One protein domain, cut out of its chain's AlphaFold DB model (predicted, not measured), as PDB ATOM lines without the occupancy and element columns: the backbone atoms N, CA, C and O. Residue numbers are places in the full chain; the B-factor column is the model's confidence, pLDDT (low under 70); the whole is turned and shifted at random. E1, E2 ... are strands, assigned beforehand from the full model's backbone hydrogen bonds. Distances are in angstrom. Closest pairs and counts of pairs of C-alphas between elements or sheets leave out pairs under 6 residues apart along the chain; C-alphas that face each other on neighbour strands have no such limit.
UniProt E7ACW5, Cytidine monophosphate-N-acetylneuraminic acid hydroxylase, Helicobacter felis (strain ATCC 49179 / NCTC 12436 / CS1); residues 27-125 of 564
ATOM      1  N   ALA A  27      35.496  -9.114  -0.036       92.56
ATOM      2  CA  ALA A  27      36.834  -9.307  -0.587       92.56
ATOM      3  C   ALA A  27      37.743  -9.952   0.468       92.56
ATOM      4  O   ALA A  27      37.961  -9.395   1.542       92.56
ATOM      5  N   THR A  28      38.250 -11.156   0.188       92.06
ATOM      6  CA  THR A  28      39.148 -11.864   1.113       92.06
ATOM      7  C   THR A  28      40.579 -11.375   0.944       92.06
ATOM      8  O   THR A  28      41.178 -11.534  -0.122       92.06
ATOM      9  N   ASN A  29      41.156 -10.859   2.025       90.88
ATOM     10  CA  ASN A  29      42.541 -10.420   2.056       90.88
ATOM     11  C   ASN A  29      43.491 -11.603   2.226       90.88
ATOM     12  O   ASN A  29      43.261 -12.504   3.038       90.88
ATOM     13  N   THR A  30      44.595 -11.573   1.478       93.06
ATOM     14  CA  THR A  30      45.630 -12.609   1.519       93.06
ATOM     15  C   THR A  30      46.952 -12.020   1.999       93.06
ATOM     16  O   THR A  30      47.362 -10.963   1.527       93.06
ATOM     17  N   GLN A  31      47.635 -12.709   2.913       94.75
ATOM     18  CA  GLN A  31      49.005 -12.381   3.318       94.75
ATOM     19  C   GLN A  31      49.961 -13.508   2.937       94.75
ATOM     20  O   GLN A  31      49.661 -14.689   3.121       94.75
ATOM     21  N   SER A  32      51.129 -13.133   2.423       94.69
ATOM     22  CA  SER A  32      52.174 -14.077   2.038       94.69
ATOM     23  C   SER A  32      53.135 -14.337   3.198       94.69
ATOM     24  O   SER A  32      53.689 -13.403   3.776       94.69
ATOM     25  N   LEU A  33      53.401 -15.610   3.494       94.44
ATOM     26  CA  LEU A  33      54.377 -16.032   4.498       94.44
ATOM     27  C   LEU A  33      55.375 -17.022   3.898       94.44
ATOM     28  O   LEU A  33      55.012 -18.124   3.486       94.44
ATOM     29  N   SER A  34      56.654 -16.649   3.881       91.19
ATOM     30  CA  SER A  34      57.728 -17.570   3.503       91.19
ATOM     31  C   SER A  34      57.919 -18.627   4.587       91.19
ATOM     32  O   SER A  34      58.117 -18.290   5.752       91.19
ATOM     33  N   VAL A  35      57.928 -19.904   4.201       88.69
ATOM     34  CA  VAL A  35      58.201 -21.018   5.130       88.69
ATOM     35  C   VAL A  35      59.661 -21.470   5.116       88.69
ATOM     36  O   VAL A  35      60.015 -22.531   5.634       88.69
ATOM     37  N   ARG A  36      60.540 -20.697   4.475       86.25
ATOM     38  CA  ARG A  36      61.969 -21.004   4.431       86.25
ATOM     39  C   ARG A  36      62.556 -20.925   5.842       86.25
ATOM     40  O   ARG A  36      62.477 -19.887   6.482       86.25
ATOM     41  N   GLY A  37      63.211 -22.001   6.275       85.06
ATOM     42  CA  GLY A  37      63.890 -22.051   7.573       85.06
ATOM     43  C   GLY A  37      62.981 -22.396   8.752       85.06
ATOM     44  O   GLY A  37      63.487 -22.492   9.865       85.06
ATOM     45  N   LEU A  38      61.684 -22.638   8.523       90.06
ATOM     46  CA  LEU A  38      60.806 -23.130   9.581       90.06
ATOM     47  C   LEU A  38      61.205 -24.553   9.991       90.06
ATOM     48  O   LEU A  38      61.534 -25.411   9.159       90.06
ATOM     49  N   LEU A  39      61.195 -24.789  11.298       91.06
ATOM     50  CA  LEU A  39      61.516 -26.079  11.898       91.06
ATOM     51  C   LEU A  39      60.257 -26.937  12.007       91.06
ATOM     52  O   LEU A  39      59.140 -26.425  11.968       91.06
ATOM     53  N   GLU A  40      60.443 -28.248  12.153       93.75
ATOM     54  CA  GLU A  40      59.351 -29.146  12.532       93.75
ATOM     55  C   GLU A  40      58.710 -28.687  13.851       93.75
ATOM     56  O   GLU A  40      59.409 -28.290  14.785       93.75
ATOM     57  N   GLY A  41      57.379 -28.727  13.925       93.56
ATOM     58  CA  GLY A  41      56.632 -28.233  15.076       93.56
ATOM     59  C   GLY A  41      56.222 -26.763  14.956       93.56
ATOM     60  O   GLY A  41      55.952 -26.260  13.866       93.56
ATOM     61  N   VAL A  42      56.064 -26.096  16.102       94.81
ATOM     62  CA  VAL A  42      55.454 -24.759  16.209       94.81
ATOM     63  C   VAL A  42      56.480 -23.656  15.941       94.81
ATOM     64  O   VAL A  42      57.509 -23.598  16.608       94.81
ATOM     65  N   ASN A  43      56.150 -22.742  15.029       94.00
ATOM     66  CA  ASN A  43      56.937 -21.565  14.672       94.00
ATOM     67  C   ASN A  43      56.064 -20.304  14.815       94.00
ATOM     68  O   ASN A  43      54.993 -20.237  14.208       94.00
ATOM     69  N   ASP A  44      56.510 -19.319  15.599       94.12
ATOM     70  CA  ASP A  44      55.861 -18.004  15.716       94.12
ATOM     71  C   ASP A  44      56.473 -17.023  14.709       94.12
ATOM     72  O   ASP A  44      57.678 -16.769  14.720       94.12
ATOM     73  N   MET A  45      55.628 -16.487  13.833       93.88
ATOM     74  CA  MET A  45      55.974 -15.558  12.756       93.88
ATOM     75  C   MET A  45      55.406 -14.153  13.009       93.88
ATOM     76  O   MET A  45      55.226 -13.364  12.080       93.88
ATOM     77  N   GLY A  46      55.069 -13.832  14.259       90.56
ATOM     78  CA  GLY A  46      54.573 -12.534  14.706       90.56
ATOM     79  C   GLY A  46      53.076 -12.336  14.473       90.56
ATOM     80  O   GLY A  46      52.339 -12.078  15.425       90.56
ATOM     81  N   ASN A  47      52.618 -12.433  13.223       91.94
ATOM     82  CA  ASN A  47      51.189 -12.332  12.868       91.94
ATOM     83  C   ASN A  47      50.516 -13.704  12.745       91.94
ATOM     84  O   ASN A  47      49.294 -13.811  12.837       91.94
ATOM     85  N   PHE A  48      51.322 -14.750  12.564       95.62
ATOM     86  CA  PHE A  48      50.866 -16.119  12.393       95.62
ATOM     87  C   PHE A  48      51.665 -17.061  13.277       95.62
ATOM     88  O   PHE A  48      52.866 -16.873  13.460       95.62
ATOM     89  N   ILE A  49      51.016 -18.123  13.745       95.94
ATOM     90  CA  ILE A  49      51.690 -19.279  14.335       95.94
ATOM     91  C   ILE A  49      51.455 -20.465  13.405       95.94
ATOM     92  O   ILE A  49      50.313 -20.789  13.069       95.94
ATOM     93  N   VAL A  50      52.542 -21.111  12.990       95.62
ATOM     94  CA  VAL A  50      52.532 -22.200  12.007       95.62
ATOM     95  C   VAL A  50      53.057 -23.473  12.647       95.62
ATOM     96  O   VAL A  50      54.136 -23.474  13.237       95.62
ATOM     97  N   ASN A  51      52.330 -24.577  12.497       95.62
ATOM     98  CA  ASN A  51      52.830 -25.894  12.867       95.62
ATOM     99  C   ASN A  51      53.246 -26.674  11.621       95.62
ATOM    100  O   ASN A  51      52.405 -27.077  10.817       95.62
ATOM    101  N   MET A  52      54.548 -26.884  11.464       94.44
ATOM    102  CA  MET A  52      55.119 -27.639  10.354       94.44
ATOM    103  C   MET A  52      55.125 -29.130  10.684       94.44
ATOM    104  O   MET A  52      55.546 -29.522  11.772       94.44
ATOM    105  N   LYS A  53      54.727 -29.971   9.722       92.75
ATOM    106  CA  LYS A  53      54.812 -31.437   9.845       92.75
ATOM    107  C   LYS A  53      56.242 -31.950   9.887       92.75
ATOM    108  O   LYS A  53      56.486 -33.003  10.453       92.75
ATOM    109  N   LYS A  54      57.152 -31.248   9.216       87.25
ATOM    110  CA  LYS A  54      58.556 -31.629   9.075       87.25
ATOM    111  C   LYS A  54      59.413 -30.403   8.813       87.25
ATOM    112  O   LYS A  54      58.922 -29.391   8.303       87.25
ATOM    113  N   HIS A  55      60.702 -30.521   9.095       82.75
ATOM    114  CA  HIS A  55      61.678 -29.532   8.662       82.75
ATOM    115  C   HIS A  55      61.804 -29.545   7.130       82.75
ATOM    116  O   HIS A  55      62.037 -30.593   6.530       82.75
ATOM    117  N   VAL A  56      61.648 -28.382   6.491       75.50
ATOM    118  CA  VAL A  56      61.646 -28.277   5.023       75.50
ATOM    119  C   VAL A  56      63.078 -28.168   4.501       75.50
ATOM    120  O   VAL A  56      63.693 -27.100   4.570       75.50
ATOM    121  N   LYS A  57      63.608 -29.258   3.933       73.69
ATOM    122  CA  LYS A  57      64.931 -29.260   3.289       73.69
ATOM    123  C   LYS A  57      64.901 -28.605   1.907       73.69
ATOM    124  O   LYS A  57      63.858 -28.414   1.278       73.69
ATOM    125  N   MET A  58      66.083 -28.255   1.403       69.62
ATOM    126  CA  MET A  58      66.229 -27.676   0.070       69.62
ATOM    127  C   MET A  58      65.753 -28.665  -1.007       69.62
ATOM    128  O   MET A  58      66.325 -29.731  -1.178       69.62
ATOM    129  N   GLY A  59      64.699 -28.285  -1.726       72.88
ATOM    130  CA  GLY A  59      64.067 -29.069  -2.797       72.88
ATOM    131  C   GLY A  59      62.749 -29.726  -2.381       72.88
ATOM    132  O   GLY A  59      61.968 -30.120  -3.242       72.88
ATOM    133  N   GLU A  60      62.452 -29.774  -1.082       79.19
ATOM    134  CA  GLU A  60      61.231 -30.392  -0.573       79.19
ATOM    135  C   GLU A  60      60.048 -29.420  -0.545       79.19
ATOM    136  O   GLU A  60      60.202 -28.206  -0.354       79.19
ATOM    137  N   LYS A  61      58.845 -29.979  -0.722       82.38
ATOM    138  CA  LYS A  61      57.593 -29.245  -0.545       82.38
ATOM    139  C   LYS A  61      57.295 -29.067   0.950       82.38
ATOM    140  O   LYS A  61      57.387 -30.041   1.702       82.38
ATOM    141  N   PRO A  62      56.909 -27.853   1.372       86.56
ATOM    142  CA  PRO A  62      56.401 -27.604   2.711       86.56
ATOM    143  C   PRO A  62      55.175 -28.447   3.040       86.56
ATOM    144  O   PRO A  62      54.261 -28.575   2.226       86.56
ATOM    145  N   GLU A  63      55.132 -28.950   4.268       91.06
ATOM    146  CA  GLU A  63      53.967 -29.627   4.816       91.06
ATOM    147  C   GLU A  63      53.587 -28.974   6.145       91.06
ATOM    148  O   GLU A  63      54.380 -28.939   7.086       91.06
ATOM    149  N   VAL A  64      52.370 -28.440   6.208       93.31
ATOM    150  CA  VAL A  64      51.837 -27.688   7.349       93.31
ATOM    151  C   VAL A  64      50.694 -28.502   7.958       93.31
ATOM    152  O   VAL A  64      49.839 -29.009   7.232       93.31
ATOM    153  N   ASN A  65      50.694 -28.670   9.280       94.31
ATOM    154  CA  ASN A  65      49.577 -29.268  10.017       94.31
ATOM    155  C   ASN A  65      48.428 -28.273  10.154       94.31
ATOM    156  O   ASN A  65      47.276 -28.606   9.893       94.31
ATOM    157  N   TRP A  66      48.756 -27.056  10.581       95.88
ATOM    158  CA  TRP A  66      47.820 -25.950  10.722       95.88
ATOM    159  C   TRP A  66      48.578 -24.623  10.763       95.88
ATOM    160  O   TRP A  66      49.768 -24.564  11.081       95.88
ATOM    161  N   ILE A  67      47.849 -23.554  10.467       96.19
ATOM    162  CA  ILE A  67      48.272 -22.170  10.643       96.19
ATOM    163  C   ILE A  67      47.127 -21.400  11.293       96.19
ATOM    164  O   ILE A  67      45.966 -21.628  10.963       96.19
ATOM    165  N   ILE A  68      47.446 -20.518  12.232       96.25
ATOM    166  CA  ILE A  68      46.491 -19.630  12.900       96.25
ATOM    167  C   ILE A  68      47.020 -18.194  12.878       96.25
ATOM    168  O   ILE A  68      48.234 -17.990  12.830       96.25
ATOM    169  N   ASP A  69      46.126 -17.209  12.950       93.94
ATOM    170  CA  ASP A  69      46.505 -15.839  13.309       93.94
ATOM    171  C   ASP A  69      46.898 -15.747  14.796       93.94
ATOM    172  O   ASP A  69      46.585 -16.620  15.614       93.94
ATOM    173  N   THR A  70      47.578 -14.660  15.155       93.38
ATOM    174  CA  THR A  70      47.851 -14.295  16.549       93.38
ATOM    175  C   THR A  70      46.747 -13.421  17.147       93.38
ATOM    176  O   THR A  70      47.011 -12.673  18.074       93.38
ATOM    177  N   ILE A  71      45.501 -13.495  16.673       92.25
ATOM    178  CA  ILE A  71      44.375 -12.709  17.196       92.25
ATOM    179  C   ILE A  71      43.629 -13.529  18.257       92.25
ATOM    180  O   ILE A  71      43.319 -14.708  18.088       92.25
ATOM    181  N   CYS A  72      43.334 -12.926  19.402       91.81
ATOM    182  CA  CYS A  72      42.569 -13.560  20.463       91.81
ATOM    183  C   CYS A  72      41.092 -13.642  20.071       91.81
ATOM    184  O   CYS A  72      40.438 -12.614  19.908       91.81
ATOM    185  N   ASP A  73      40.525 -14.850  20.042       90.12
ATOM    186  CA  ASP A  73      39.122 -15.056  19.663       90.12
ATOM    187  C   ASP A  73      38.117 -14.398  20.637       90.12
ATOM    188  O   ASP A  73      36.930 -14.319  20.322       90.12
ATOM    189  N   HIS A  74      38.546 -13.966  21.828       84.62
ATOM    190  CA  HIS A  74      37.692 -13.290  22.811       84.62
ATOM    191  C   HIS A  74      37.596 -11.778  22.590       84.62
ATOM    192  O   HIS A  74      36.520 -11.215  22.730       84.62
ATOM    193  N   ARG A  75      38.698 -11.095  22.272       83.06
ATOM    194  CA  ARG A  75      38.717  -9.619  22.234       83.06
ATOM    195  C   ARG A  75      39.323  -9.011  20.982       83.06
ATOM    196  O   ARG A  75      39.194  -7.806  20.799       83.06
ATOM    197  N   GLY A  76      39.937  -9.820  20.126       86.62
ATOM    198  CA  GLY A  76      40.652  -9.331  18.955       86.62
ATOM    199  C   GLY A  76      42.074  -8.832  19.247       86.62
ATOM    200  O   GLY A  76      42.717  -8.311  18.346       86.62
ATOM    201  N   ASP A  77      42.576  -8.984  20.477       87.88
ATOM    202  CA  ASP A  77      43.933  -8.567  20.862       87.88
ATOM    203  C   ASP A  77      45.009  -9.540  20.371       87.88
ATOM    204  O   ASP A  77      44.746 -10.732  20.199       87.88
ATOM    205  N   LYS A  78      46.255  -9.072  20.251       90.69
ATOM    206  CA  LYS A  78      47.385  -9.933  19.885       90.69
ATOM    207  C   LYS A  78      47.713 -10.950  20.991       90.69
ATOM    208  O   LYS A  78      47.906 -10.599  22.153       90.69
ATOM    209  N   LEU A  79      47.804 -12.221  20.615       93.12
ATOM    210  CA  LEU A  79      48.270 -13.334  21.430       93.12
ATOM    211  C   LEU A  79      49.798 -13.341  21.477       93.12
ATOM    212  O   LEU A  79      50.465 -13.183  20.455       93.12
ATOM    213  N   LEU A  80      50.341 -13.581  22.666       92.50
ATOM    214  CA  LEU A  80      51.775 -13.697  22.909       92.50
ATOM    215  C   LEU A  80      52.122 -15.171  23.135       92.50
ATOM    216  O   LEU A  80      51.638 -15.784  24.091       92.50
ATOM    217  N   HIS A  81      52.930 -15.757  22.250       92.81
ATOM    218  CA  HIS A  81      53.335 -17.161  22.340       92.81
ATOM    219  C   HIS A  81      54.514 -17.346  23.297       92.81
ATOM    220  O   HIS A  81      55.560 -16.713  23.165       92.81
ATOM    221  N   LYS A  82      54.361 -18.266  24.252       90.00
ATOM    222  CA  LYS A  82      55.432 -18.748  25.122       90.00
ATOM    223  C   LYS A  82      55.263 -20.243  25.387       90.00
ATOM    224  O   LYS A  82      54.248 -20.678  25.919       90.00
ATOM    225  N   SER A  83      56.274 -21.038  25.031       87.00
ATOM    226  CA  SER A  83      56.379 -22.461  25.407       87.00
ATOM    227  C   SER A  83      55.128 -23.307  25.104       87.00
ATOM    228  O   SER A  83      54.664 -24.073  25.941       87.00
ATOM    229  N   GLY A  84      54.567 -23.166  23.900       90.69
ATOM    230  CA  GLY A  84      53.408 -23.958  23.452       90.69
ATOM    231  C   GLY A  84      52.040 -23.419  23.893       90.69
ATOM    232  O   GLY A  84      51.018 -23.991  23.515       90.69
ATOM    233  N   ILE A  85      52.016 -22.308  24.630       94.12
ATOM    234  CA  ILE A  85      50.804 -21.594  25.037       94.12
ATOM    235  C   ILE A  85      50.832 -20.190  24.427       94.12
ATOM    236  O   ILE A  85      51.853 -19.510  24.492       94.12
ATOM    237  N   ALA A  86      49.731 -19.751  23.821       94.62
ATOM    238  CA  ALA A  86      49.570 -18.383  23.338       94.62
ATOM    239  C   ALA A  86      48.541 -17.644  24.207       94.62
ATOM    240  O   ALA A  86      47.370 -18.021  24.247       94.62
ATOM    241  N   SER A  87      48.977 -16.608  24.921       92.00
ATOM    242  CA  SER A  87      48.176 -15.925  25.944       92.00
ATOM    243  C   SER A  87      47.781 -14.521  25.499       92.00
ATOM    244  O   SER A  87      48.595 -13.787  24.941       92.00
ATOM    245  N   CYS A  88      46.538 -14.122  25.768       88.69
ATOM    246  CA  CYS A  88      46.093 -12.742  25.567       88.69
ATOM    247  C   CYS A  88      46.446 -11.871  26.789       88.69
ATOM    248  O   CYS A  88      45.988 -12.190  27.892       88.69
ATOM    249  N   PRO A  89      47.174 -10.750  26.622       84.19
ATOM    250  CA  PRO A  89      47.594  -9.910  27.746       84.19
ATOM    251  C   PRO A  89      46.433  -9.177  28.441       84.19
ATOM    252  O   PRO A  89      46.534  -8.880  29.627       84.19
ATOM    253  N   HIS A  90      45.314  -8.928  27.747       82.25
ATOM    254  CA  HIS A  90      44.212  -8.095  28.260       82.25
ATOM    255  C   HIS A  90      43.002  -8.874  28.789       82.25
ATOM    256  O   HIS A  90      42.150  -8.300  29.470       82.25
ATOM    257  N   CYS A  91      42.882 -10.170  28.482       77.44
ATOM    258  CA  CYS A  91      41.799 -11.007  29.015       77.44
ATOM    259  C   CYS A  91      42.258 -12.315  29.665       77.44
ATOM    260  O   CYS A  91      41.409 -13.070  30.138       77.44
ATOM    261  N   ALA A  92      43.568 -12.584  29.685       76.00
ATOM    262  CA  ALA A  92      44.177 -13.765  30.295       76.00
ATOM    263  C   ALA A  92      43.678 -15.120  29.746       76.00
ATOM    264  O   ALA A  92      43.848 -16.153  30.391       76.00
ATOM    265  N   TRP A  93      43.070 -15.146  28.554       85.00
ATOM    266  CA  TRP A  93      42.763 -16.401  27.869       85.00
ATOM    267  C   TRP A  93      44.051 -17.028  27.340       85.00
ATOM    268  O   TRP A  93      44.774 -16.390  26.569       85.00
ATOM    269  N   ASN A  94      44.300 -18.284  27.712       91.12
ATOM    270  CA  ASN A  94      45.430 -19.064  27.217       91.12
ATOM    271  C   ASN A  94      44.954 -20.077  26.178       91.12
ATOM    272  O   ASN A  94      44.028 -20.844  26.440       91.12
ATOM    273  N   LEU A  95      45.587 -20.066  25.007       95.25
ATOM    274  CA  LEU A  95      45.401 -21.027  23.928       95.25
ATOM    275  C   LEU A  95      46.506 -22.084  23.987       95.25
ATOM    276  O   LEU A  95      47.683 -21.761  23.831       95.25
ATOM    277  N   HIS A  96      46.134 -23.352  24.136       95.31
ATOM    278  CA  HIS A  96      47.067 -24.477  24.091       95.31
ATOM    279  C   HIS A  96      47.293 -24.904  22.642       95.31
ATOM    280  O   HIS A  96      46.385 -25.421  21.990       95.31
ATOM    281  N   LEU A  97      48.502 -24.701  22.113       95.25
ATOM    282  CA  LEU A  97      48.787 -24.898  20.684       95.25
ATOM    283  C   LEU A  97      48.809 -26.370  20.258       95.25
ATOM    284  O   LEU A  97      48.600 -26.676  19.089       95.25
ATOM    285  N   ASN A  98      49.009 -27.298  21.192       93.25
ATOM    286  CA  ASN A  98      48.926 -28.737  20.921       93.25
ATOM    287  C   ASN A  98      47.503 -29.201  20.549       93.25
ATOM    288  O   ASN A  98      47.344 -30.195  19.848       93.25
ATOM    289  N   THR A  99      46.475 -28.490  21.016       94.00
ATOM    290  CA  THR A  99      45.055 -28.844  20.855       94.00
ATOM    291  C   THR A  99      44.240 -27.750  20.168       94.00
ATOM    292  O   THR A  99      43.053 -27.950  19.904       94.00
ATOM    293  N   LEU A 100      44.850 -26.584  19.923       95.56
ATOM    294  CA  LEU A 100      44.200 -25.347  19.483       95.56
ATOM    295  C   LEU A 100      42.963 -25.000  20.323       95.56
ATOM    296  O   LEU A 100      41.956 -24.521  19.803       95.56
ATOM    297  N   SER A 101      43.026 -25.273  21.626       93.75
ATOM    298  CA  SER A 101      41.911 -25.081  22.552       93.75
ATOM    299  C   SER A 101      42.287 -24.095  23.653       93.75
ATOM    300  O   SER A 101      43.373 -24.172  24.226       93.75
ATOM    301  N   TYR A 102      41.391 -23.157  23.938       90.56
ATOM    302  CA  TYR A 102      41.497 -22.258  25.081       90.56
ATOM    303  C   TYR A 102      41.167 -22.994  26.392       90.56
ATOM    304  O   TYR A 102      40.473 -24.011  26.374       90.56
ATOM    305  N   ASP A 103      41.581 -22.450  27.542       84.00
ATOM    306  CA  ASP A 103      41.293 -23.011  28.885       84.00
ATOM    307  C   ASP A 103      39.794 -23.236  29.180       84.00
ATOM    308  O   ASP A 103      39.406 -24.044  30.034       84.00
ATOM    309  N   ASN A 104      38.925 -22.501  28.483       77.19
ATOM    310  CA  ASN A 104      37.471 -22.626  28.578       77.19
ATOM    311  C   ASN A 104      36.874 -23.661  27.602       77.19
ATOM    312  O   ASN A 104      35.658 -23.831  27.568       77.19
ATOM    313  N   GLY A 105      37.707 -24.350  26.816       81.88
ATOM    314  CA  GLY A 105      37.311 -25.372  25.845       81.88
ATOM    315  C   GLY A 105      36.976 -24.848  24.445       81.88
ATOM    316  O   GLY A 105      36.728 -25.655  23.547       81.88
ATOM    317  N   ARG A 106      36.980 -23.528  24.215       85.00
ATOM    318  CA  ARG A 106      36.767 -22.965  22.875       85.00
ATOM    319  C   ARG A 106      37.932 -23.335  21.957       85.00
ATOM    320  O   ARG A 106      39.084 -23.201  22.351       85.00
ATOM    321  N   LYS A 107      37.644 -23.757  20.722       90.94
ATOM    322  CA  LYS A 107      38.672 -24.110  19.730       90.94
ATOM    323  C   LYS A 107      38.956 -22.962  18.769       90.94
ATOM    324  O   LYS A 107      38.024 -22.493  18.108       90.94
ATOM    325  N   LYS A 108      40.229 -22.586  18.639       93.38
ATOM    326  CA  LYS A 108      40.694 -21.668  17.597       93.38
ATOM    327  C   LYS A 108      40.727 -22.402  16.257       93.38
ATOM    328  O   LYS A 108      41.229 -23.523  16.170       93.38
ATOM    329  N   GLN A 109      40.150 -21.792  15.229       92.38
ATOM    330  CA  GLN A 109      40.069 -22.398  13.901       92.38
ATOM    331  C   GLN A 109      41.332 -22.083  13.092       92.38
ATOM    332  O   GLN A 109      41.732 -20.920  13.052       92.38
ATOM    333  N   PRO A 110      41.950 -23.082  12.436       95.94
ATOM    334  CA  PRO A 110      43.014 -22.828  11.475       95.94
ATOM    335  C   PRO A 110      42.552 -21.936  10.319       95.94
ATOM    336  O   PRO A 110      41.416 -22.046   9.849       95.94
ATOM    337  N   LEU A 111      43.456 -21.088   9.836       95.31
ATOM    338  CA  LEU A 111      43.257 -20.286   8.637       95.31
ATOM    339  C   LEU A 111      43.361 -21.157   7.386       95.31
ATOM    340  O   LEU A 111      44.114 -22.136   7.331       95.31
ATOM    341  N   LYS A 112      42.620 -20.764   6.351       95.69
ATOM    342  CA  LYS A 112      42.772 -21.331   5.012       95.69
ATOM    343  C   LYS A 112      44.014 -20.741   4.356       95.69
ATOM    344  O   LYS A 112      44.327 -19.567   4.538       95.69
ATOM    345  N   TYR A 113      44.713 -21.556   3.578       95.31
ATOM    346  CA  TYR A 113      45.876 -21.105   2.828       95.31
ATOM    347  C   TYR A 113      46.054 -21.903   1.536       95.31
ATOM    348  O   TYR A 113      45.548 -23.020   1.395       95.31
ATOM    349  N   ARG A 114      46.823 -21.339   0.603       94.56
ATOM    350  CA  ARG A 114      47.341 -22.024  -0.589       94.56
ATOM    351  C   ARG A 114      48.862 -21.997  -0.567       94.56
ATOM    352  O   ARG A 114      49.459 -21.074  -0.023       94.56
ATOM    353  N   LEU A 115      49.493 -23.021  -1.130       91.38
ATOM    354  CA  LEU A 115      50.948 -23.108  -1.202       91.38
ATOM    355  C   LEU A 115      51.424 -22.763  -2.614       91.38
ATOM    356  O   LEU A 115      51.086 -23.458  -3.571       91.38
ATOM    357  N   GLU A 116      52.264 -21.741  -2.717       91.81
ATOM    358  CA  GLU A 116      52.898 -21.301  -3.958       91.81
ATOM    359  C   GLU A 116      54.416 -21.420  -3.804       91.81
ATOM    360  O   GLU A 116      55.090 -20.586  -3.196       91.81
ATOM    361  N   GLY A 117      54.968 -22.538  -4.283       87.69
ATOM    362  CA  GLY A 117      56.372 -22.880  -4.063       87.69
ATOM    363  C   GLY A 117      56.684 -23.084  -2.575       87.69
ATOM    364  O   GLY A 117      56.376 -24.132  -2.011       87.69
ATOM    365  N   ARG A 118      57.326 -22.088  -1.947       87.75
ATOM    366  CA  ARG A 118      57.661 -22.064  -0.505       87.75
ATOM    367  C   ARG A 118      56.974 -20.931   0.258       87.75
ATOM    368  O   ARG A 118      57.400 -20.586   1.360       87.75
ATOM    369  N   THR A 119      55.927 -20.370  -0.323       92.31
ATOM    370  CA  THR A 119      55.162 -19.284   0.271       92.31
ATOM    371  C   THR A 119      53.748 -19.767   0.544       92.31
ATOM    372  O   THR A 119      53.104 -20.355  -0.326       92.31
ATOM    373  N   LEU A 120      53.271 -19.541   1.765       93.69
ATOM    374  CA  LEU A 120      51.870 -19.713   2.123       93.69
ATOM    375  C   LEU A 120      51.134 -18.421   1.778       93.69
ATOM    376  O   LEU A 120      51.501 -17.360   2.276       93.69
ATOM    377  N   GLN A 121      50.105 -18.529   0.947       96.19
ATOM    378  CA  GLN A 121      49.124 -17.480   0.702       96.19
ATOM    379  C   GLN A 121      47.953 -17.703   1.652       96.19
ATOM    380  O   GLN A 121      47.179 -18.642   1.463       96.19
ATOM    381  N   ILE A 122      47.880 -16.906   2.712       95.56
ATOM    382  CA  ILE A 122      47.006 -17.129   3.866       95.56
ATOM    383  C   ILE A 122      45.801 -16.204   3.765       95.56
ATOM    384  O   ILE A 122      45.975 -14.990   3.690       95.56
ATOM    385  N   GLU A 123      44.593 -16.761   3.804       94.19
ATOM    386  CA  GLU A 123      43.353 -15.982   3.886       94.19
ATOM    387  C   GLU A 123      43.222 -15.393   5.304       94.19
ATOM    388  O   GLU A 123      43.324 -16.126   6.290       94.19
ATOM    389  N   THR A 124      43.031 -14.074   5.411       88.81
ATOM    390  CA  THR A 124      43.058 -13.326   6.684       88.81
ATOM    391  C   THR A 124      41.713 -12.672   7.005       88.81
ATOM    392  O   THR A 124      40.803 -13.355   7.472       88.81
ATOM    393  N   SER A 125      41.574 -11.362   6.785       84.50
ATOM    394  CA  SER A 125      40.323 -10.624   6.964       84.50
ATOM    395  C   SER A 125      39.452 -10.678   5.711       84.50
ATOM    396  O   SER A 125      39.899 -11.034   4.615       84.50
TER     397      SER A 125
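This is residues 27 to 125 of the 564 residues of the protein "Cytidine monophosphate-N-acetylneuraminic acid hydroxylase" of Helicobacter felis (strain ATCC 49179 / NCTC 12436 / CS1) (UniProt E7ACW5). Three small antiparallel sheets of three strands each follow one another in a bent row, with the meander E2, E3, E4 in the middle and little contact from sheet to sheet. The first strand, E1, joins the last two, E8 and E9, in the sheet at one end; E5, E6 and E7 make the sheet at the other end, and residues 97 to 112 lead back from there to E8. The printed part has 99 residues with nine named strands, E1 to E9 in order, and no named helix. The class is all strand, though only 43 residues are in named strands. The whole is compact, with a radius of gyration of the C-alphas of 13.6 A and spans of 42 by 34 by 19 A.

E1, residues 27 to 34, begins with C-alpha 27 at (36.834, -9.307, -0.587) and is 22.8 A long. E2 is residues 41 to 44, 10.3 A, and E3 residues 48 to 52, 12.4 A. E4, residues 64 to 69, measures 14.3 A and ends with C-alpha 69 at (46.505, -15.839, 13.309). E5, residues 80 to 82, E6, residues 85 to 87, and E7, residues 94 to 96, measure 6.6 A, 6.3 A and 6.5 A. E8 is residues 113 to 116, 9.8 A. E9, residues 119 to 125, is 18.4 A long and ends with C-alpha 125 at (40.323, -10.624, 6.964).

The sheet order E1, E9, E8 is antiparallel, with N 31 and O 122 at 2.9 A and N 121 and O 114 at 2.8 A; E8 and E9 form a hairpin. E2, E3, E4 form a meander, each strand the antiparallel neighbour of the one before, with N 43 and O 50 at 2.8 A and N 49 and O 68 at 2.9 A. The closest C-alphas of E4 and E9, those of Asp 69 and Thr 124, are 7.9 A apart. E5, E6, E7 form a second meander, with N 82 and O 85 at 2.8 A and N 95 and O 86 at 2.8 A. The closest C-alphas of E2 and E5, those of Asp 44 and His 81, are 7.1 A apart. E3 and E5 are only just apart, their closest C-alphas 8.4 A from each other. E1 is apart from E5, E6 and E7.

The C-alphas farthest apart, of Gly 59 and Cys 91, are 42.8 A from each other. The printed part has no cut. The links E3 to E4 and E7 to E8 are long, with 11 and 16 residues. The mean pLDDT of the printed part is 90.1, and residue 58 alone is under 70.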